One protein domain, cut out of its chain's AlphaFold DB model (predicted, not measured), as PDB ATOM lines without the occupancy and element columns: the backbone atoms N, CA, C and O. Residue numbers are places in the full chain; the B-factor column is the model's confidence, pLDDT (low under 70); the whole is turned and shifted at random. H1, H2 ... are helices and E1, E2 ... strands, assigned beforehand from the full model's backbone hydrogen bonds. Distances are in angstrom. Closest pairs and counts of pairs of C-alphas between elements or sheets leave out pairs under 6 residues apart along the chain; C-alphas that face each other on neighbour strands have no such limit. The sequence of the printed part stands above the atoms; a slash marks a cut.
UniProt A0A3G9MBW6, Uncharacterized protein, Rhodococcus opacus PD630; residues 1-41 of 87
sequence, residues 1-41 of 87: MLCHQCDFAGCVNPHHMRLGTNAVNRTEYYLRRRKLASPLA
ATOM      1  N   MET A   1     -26.479 -18.859 -98.087       87.38
ATOM      2  CA  MET A   1     -26.373 -17.451 -98.528       87.38
ATOM      3  C   MET A   1     -24.898 -17.102 -98.637       87.38
ATOM      4  O   MET A   1     -24.112 -17.607 -97.843       87.38
ATOM      5  N   LEU A   2     -24.528 -16.278 -99.614       91.88
ATOM      6  CA  LEU A   2     -23.199 -15.678 -99.696       91.88
ATOM      7  C   LEU A   2     -23.199 -14.387 -98.866       91.88
ATOM      8  O   LEU A   2     -24.064 -13.538 -99.075       91.88
ATOM      9  N   CYS A   3     -22.282 -14.264 -97.908       95.06
ATOM     10  CA  CYS A   3     -22.171 -13.099 -97.031       95.06
ATOM     11  C   CYS A   3     -20.911 -12.300 -97.374       95.06
ATOM     12  O   CYS A   3     -19.823 -12.876 -97.454       95.06
ATOM     13  N   HIS A   4     -21.043 -10.979 -97.501       95.12
ATOM     14  CA  HIS A   4     -19.894 -10.088 -97.642       95.12
ATOM     15  C   HIS A   4     -19.268  -9.782 -96.281       95.12
ATOM     16  O   HIS A   4     -19.919  -9.305 -95.349       95.12
ATOM     17  N   GLN A   5     -17.964 -10.007 -96.191       94.56
ATOM     18  CA  GLN A   5     -17.157  -9.642 -95.031       94.56
ATOM     19  C   GLN A   5     -16.768  -8.155 -95.077       94.56
ATOM     20  O   GLN A   5     -16.648  -7.522 -94.036       94.56
ATOM     21  N   CYS A   6     -16.668  -7.581 -96.280       95.06
ATOM     22  CA  CYS A   6     -16.344  -6.171 -96.519       95.06
ATOM     23  C   CYS A   6     -17.558  -5.223 -96.506       95.06
ATOM     24  O   CYS A   6     -17.395  -4.032 -96.740       95.06
ATOM     25  N   ASP A   7     -18.773  -5.746 -96.315       94.50
ATOM     26  CA  ASP A   7     -20.053  -5.029 -96.413       94.50
ATOM     27  C   ASP A   7     -20.376  -4.356 -97.769       94.50
ATOM     28  O   ASP A   7     -21.450  -3.771 -97.937       94.50
ATOM     29  N   PHE A   8     -19.497  -4.448 -98.769       94.81
ATOM     30  CA  PHE A   8     -19.738  -3.881-100.091       94.81
ATOM     31  C   PHE A   8     -20.458  -4.879-101.006       94.81
ATOM     32  O   PHE A   8     -19.855  -5.823-101.509       94.81
ATOM     33  N   ALA A   9     -21.739  -4.618-101.282       91.88
ATOM     34  CA  ALA A   9     -22.591  -5.478-102.111       91.88
ATOM     35  C   ALA A   9     -22.122  -5.647-103.573       91.88
ATOM     36  O   ALA A   9     -22.545  -6.587-104.235       91.88
ATOM     37  N   GLY A  10     -21.287  -4.739-104.090       92.12
ATOM     38  CA  GLY A  10     -20.716  -4.839-105.440       92.12
ATOM     39  C   GLY A  10     -19.355  -5.533-105.497       92.12
ATOM     40  O   GLY A  10     -18.780  -5.641-106.576       92.12
ATOM     41  N   CYS A  11     -18.802  -5.959-104.358       94.44
ATOM     42  CA  CYS A  11     -17.510  -6.632-104.325       94.44
ATOM     43  C   CYS A  11     -17.620  -8.008-104.990       94.44
ATOM     44  O   CYS A  11     -18.559  -8.744-104.715       94.44
ATOM     45  N   VAL A  12     -16.642  -8.383-105.814       94.56
ATOM     46  CA  VAL A  12     -16.572  -9.719-106.439       94.56
ATOM     47  C   VAL A  12     -15.346 -10.524-106.006       94.56
ATOM     48  O   VAL A  12     -15.149 -11.641-106.467       94.56
ATOM     49  N   ASN A  13     -14.531  -9.989-105.090       95.75
ATOM     50  CA  ASN A  13     -13.362 -10.694-104.571       95.75
ATOM     51  C   ASN A  13     -13.809 -11.855-103.656       95.75
ATOM     52  O   ASN A  13     -14.386 -11.585-102.597       95.75
ATOM     53  N   PRO A  14     -13.535 -13.129-104.003       95.50
ATOM     54  CA  PRO A  14     -13.962 -14.277-103.204       95.50
ATOM     55  C   PRO A  14     -13.346 -14.289-101.799       95.50
ATOM     56  O   PRO A  14     -13.982 -14.772-100.865       95.50
ATOM     57  N   HIS A  15     -12.169 -13.683-101.604       97.25
ATOM     58  CA  HIS A  15     -11.553 -13.543-100.280       97.25
ATOM     59  C   HIS A  15     -12.339 -12.613 -99.346       97.25
ATOM     60  O   HIS A  15     -12.173 -12.673 -98.131       97.25
ATOM     61  N   HIS A  16     -13.231 -11.776 -99.884       97.00
ATOM     62  CA  HIS A  16     -14.123 -10.918 -99.103       97.00
ATOM     63  C   HIS A  16     -15.499 -11.550 -98.865       97.00
ATOM     64  O   HIS A  16     -16.414 -10.878 -98.380       97.00
ATOM     65  N   MET A  17     -15.673 -12.829 -99.199       95.88
ATOM     66  CA  MET A  17     -16.949 -13.526 -99.098       95.88
ATOM     67  C   MET A  17     -16.823 -14.792 -98.270       95.88
ATOM     68  O   MET A  17     -15.751 -15.377 -98.148       95.88
ATOM     69  N   ARG A  18     -17.937 -15.219 -97.681       95.88
ATOM     70  CA  ARG A  18     -18.040 -16.538 -97.057       95.88
ATOM     71  C   ARG A  18     -19.438 -17.107 -97.213       95.88
ATOM     72  O   ARG A  18     -20.413 -16.361 -97.326       95.88
ATOM     73  N   LEU A  19     -19.548 -18.428 -97.145       96.81
ATOM     74  CA  LEU A  19     -20.843 -19.077 -96.985       96.81
ATOM     75  C   LEU A  19     -21.384 -18.831 -95.568       96.81
ATOM     76  O   LEU A  19     -20.657 -18.891 -94.573       96.81
ATOM     77  N   GLY A  20     -22.679 -18.540 -95.484       95.44
ATOM     78  CA  GLY A  20     -23.377 -18.295 -94.229       95.44
ATOM     79  C   GLY A  20     -24.891 -18.458 -94.340       95.44
ATOM     80  O   GLY A  20     -25.447 -18.825 -95.385       95.44
ATOM     81  N   THR A  21     -25.572 -18.178 -93.231       97.06
ATOM     82  CA  THR A  21     -27.036 -18.201 -93.135       97.06
ATOM     83  C   THR A  21     -27.600 -16.782 -93.151       97.06
ATOM     84  O   THR A  21     -26.917 -15.822 -92.791       97.06
ATOM     85  N   ASN A  22     -28.883 -16.651 -93.505       96.00
ATOM     86  CA  ASN A  22     -29.596 -15.372 -93.429       96.00
ATOM     87  C   ASN A  22     -29.560 -14.779 -92.011       96.00
ATOM     88  O   ASN A  22     -29.410 -13.569 -91.851       96.00
ATOM     89  N   ALA A  23     -29.671 -15.631 -90.984       96.81
ATOM     90  CA  ALA A  23     -29.616 -15.212 -89.588       96.81
ATOM     91  C   ALA A  23     -28.267 -14.562 -89.252       96.81
ATOM     92  O   ALA A  23     -28.238 -13.477 -88.678       96.81
ATOM     93  N   VAL A  24     -27.165 -15.184 -89.678       95.31
ATOM     94  CA  VAL A  24     -25.816 -14.669 -89.433       95.31
ATOM     95  C   VAL A  24     -25.574 -13.357 -90.184       95.31
ATOM     96  O   VAL A  24     -25.161 -12.383 -89.561       95.31
ATOM     97  N   ASN A  25     -25.925 -13.279 -91.473       94.62
ATOM     98  CA  ASN A  25     -25.798 -12.042 -92.255       94.62
ATOM     99  C   ASN A  25     -26.587 -10.880 -91.630       94.62
ATOM    100  O   ASN A  25     -26.099  -9.755 -91.542       94.62
ATOM    101  N   ARG A  26     -27.805 -11.158 -91.147       95.75
ATOM    102  CA  ARG A  26     -28.653 -10.162 -90.485       95.75
ATOM    103  C   ARG A  26     -28.034  -9.661 -89.181       95.75
ATOM    104  O   ARG A  26     -28.029  -8.455 -88.945       95.75
ATOM    105  N   THR A  27     -27.513 -10.558 -88.346       96.62
ATOM    106  CA  THR A  27     -26.819 -10.181 -87.105       96.62
ATOM    107  C   THR A  27     -25.608  -9.303 -87.406       96.62
ATOM    108  O   THR A  27     -25.468  -8.226 -86.828       96.62
ATOM    109  N   GLU A  28     -24.770  -9.705 -88.361       95.06
ATOM    110  CA  GLU A  28     -23.589  -8.931 -88.741       95.06
ATOM    111  C   GLU A  28     -23.951  -7.564 -89.347       95.06
ATOM    112  O   GLU A  28     -23.266  -6.579 -89.075       95.06
ATOM    113  N   TYR A  29     -25.031  -7.472 -90.128       94.88
ATOM    114  CA  TYR A  29     -25.547  -6.198 -90.634       94.88
ATOM    115  C   TYR A  29     -25.918  -5.250 -89.488       94.88
ATOM    116  O   TYR A  29     -25.487  -4.098 -89.475       94.88
ATOM    117  N   TYR A  30     -26.669  -5.723 -88.487       96.62
ATOM    118  CA  TYR A  30     -27.058  -4.882 -87.351       96.62
ATOM    119  C   TYR A  30     -25.859  -4.393 -86.533       96.62
ATOM    120  O   TYR A  30     -25.873  -3.246 -86.083       96.62
ATOM    121  N   LEU A  31     -24.818  -5.220 -86.396       95.38
ATOM    122  CA  LEU A  31     -23.568  -4.852 -85.725       95.38
ATOM    123  C   LEU A  31     -22.743  -3.824 -86.516       95.38
ATOM    124  O   LEU A  31     -22.043  -3.008 -85.918       95.38
ATOM    125  N   ARG A  32     -22.790  -3.862 -87.854       94.44
ATOM    126  CA  ARG A  32     -21.889  -3.080 -88.721       94.44
ATOM    127  C   ARG A  32     -22.517  -1.827 -89.329       94.44
ATOM    128  O   ARG A  32     -21.788  -0.874 -89.580       94.44
ATOM    129  N   ARG A  33     -23.845  -1.760 -89.490       92.88
ATOM    130  CA  ARG A  33     -24.543  -0.676 -90.221       92.88
ATOM    131  C   ARG A  33     -24.338   0.745 -89.684       92.88
ATOM    132  O   ARG A  33     -24.691   1.696 -90.365       92.88
ATOM    133  N   ARG A  34     -23.835   0.900 -88.453       91.06
ATOM    134  CA  ARG A  34     -23.549   2.207 -87.827       91.06
ATOM    135  C   ARG A  34     -22.071   2.606 -87.890       91.06
ATOM    136  O   ARG A  34     -21.714   3.666 -87.390       91.06
ATOM    137  N   LYS A  35     -21.201   1.775 -88.474       92.25
ATOM    138  CA  LYS A  35     -19.790   2.122 -88.678       92.25
ATOM    139  C   LYS A  35     -19.698   3.140 -89.813       92.25
ATOM    140  O   LYS A  35     -19.929   2.778 -90.959       92.25
ATOM    141  N   LEU A  36     -19.337   4.385 -89.502       89.25
ATOM    142  CA  LEU A  36     -19.317   5.492 -90.473       89.25
ATOM    143  C   LEU A  36     -18.356   5.260 -91.650       89.25
ATOM    144  O   LEU A  36     -18.635   5.699 -92.756       89.25
ATOM    145  N   ALA A  37     -17.266   4.524 -91.425       87.25
ATOM    146  CA  ALA A  37     -16.313   4.143 -92.469       87.25
ATOM    147  C   ALA A  37     -16.708   2.865 -93.243       87.25
ATOM    148  O   ALA A  37     -15.997   2.457 -94.157       87.25
ATOM    149  N   SER A  38     -17.803   2.188 -92.874       91.50
ATOM    150  CA  SER A  38     -18.263   0.992 -93.595       91.50
ATOM    151  C   SER A  38     -18.948   1.391 -94.907       91.50
ATOM    152  O   SER A  38     -19.687   2.377 -94.925       91.50
ATOM    153  N   PRO A  39     -18.835   0.582 -95.977       94.69
ATOM    154  CA  PRO A  39     -19.667   0.727 -97.172       94.69
ATOM    155  C   PRO A  39     -21.181   0.781 -96.897       94.69
ATOM    156  O   PRO A  39     -21.922   1.307 -97.723       94.69
ATOM    157  N   LEU A  40     -21.652   0.270 -95.748       94.81
ATOM    158  CA  LEU A  40     -23.059   0.375 -95.326       94.81
ATOM    159  C   LEU A  40     -23.493   1.803 -94.982       94.81
ATOM    160  O   LEU A  40     -24.690   2.077 -95.008       94.81
ATOM    161  N   ALA A  41     -22.552   2.678 -94.628       94.50
ATOM    162  CA  ALA A  41     -22.827   4.062 -94.258       94.50
ATOM    163  C   ALA A  41     -22.888   5.006 -95.467       94.50
ATOM    164  O   ALA A  41     -23.167   6.188 -95.284       94.50
TER     165      ALA A  41
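What this domain is: This is residues 1 to 41 of the 87 residues of an uncharacterized protein of Rhodococcus opacus PD630 (UniProt A0A3G9MBW6). What is the main picture? A small two-strand hairpin, E1 and E2, with a long loop of residues 5 to 16, has one helix, H1, beside E1; after H1 the tail folds back. What is it made of? Of 41 printed residues, under half are in named elements, in the order E1, E2, H1: mixed class, antiparallel sheet. How is it shaped? It is compact, radius of gyration of the C-alphas 9.9 A, spanning 25 by 22 by 12 A.

Where its parts are: Where are the strands? E1 is residues 2 to 4, 6.8 A, from C-alpha 2 at (-23.199, -15.678, -99.696); E2 is residues 17 to 19, 7.1 A. Where is the helix? H1 is residues 22 to 32, 15.3 A, ending at C-alpha 32 (-21.889, -3.080, -88.721).

How they stand to each other: How do the strands pair? The hairpin E1 and E2 is antiparallel at 145 degrees, with N 3 and O 18 2.9 A apart, within hydrogen-bond range. What of H1? Its closest C-alpha pair with E1 is Cys 3 and Asn 25, 6.1 A; every O i to N i+4 pair in H1 is within hydrogen-bond range.

The domain as a whole: How large is it? The farthest C-alphas, of Leu 19 and Leu 36, are 25.5 A apart. Are there cuts, long links or low confidence? The printed part has no cut, E1 to E2 is a long link, and no printed residue is under 70 in pLDDT.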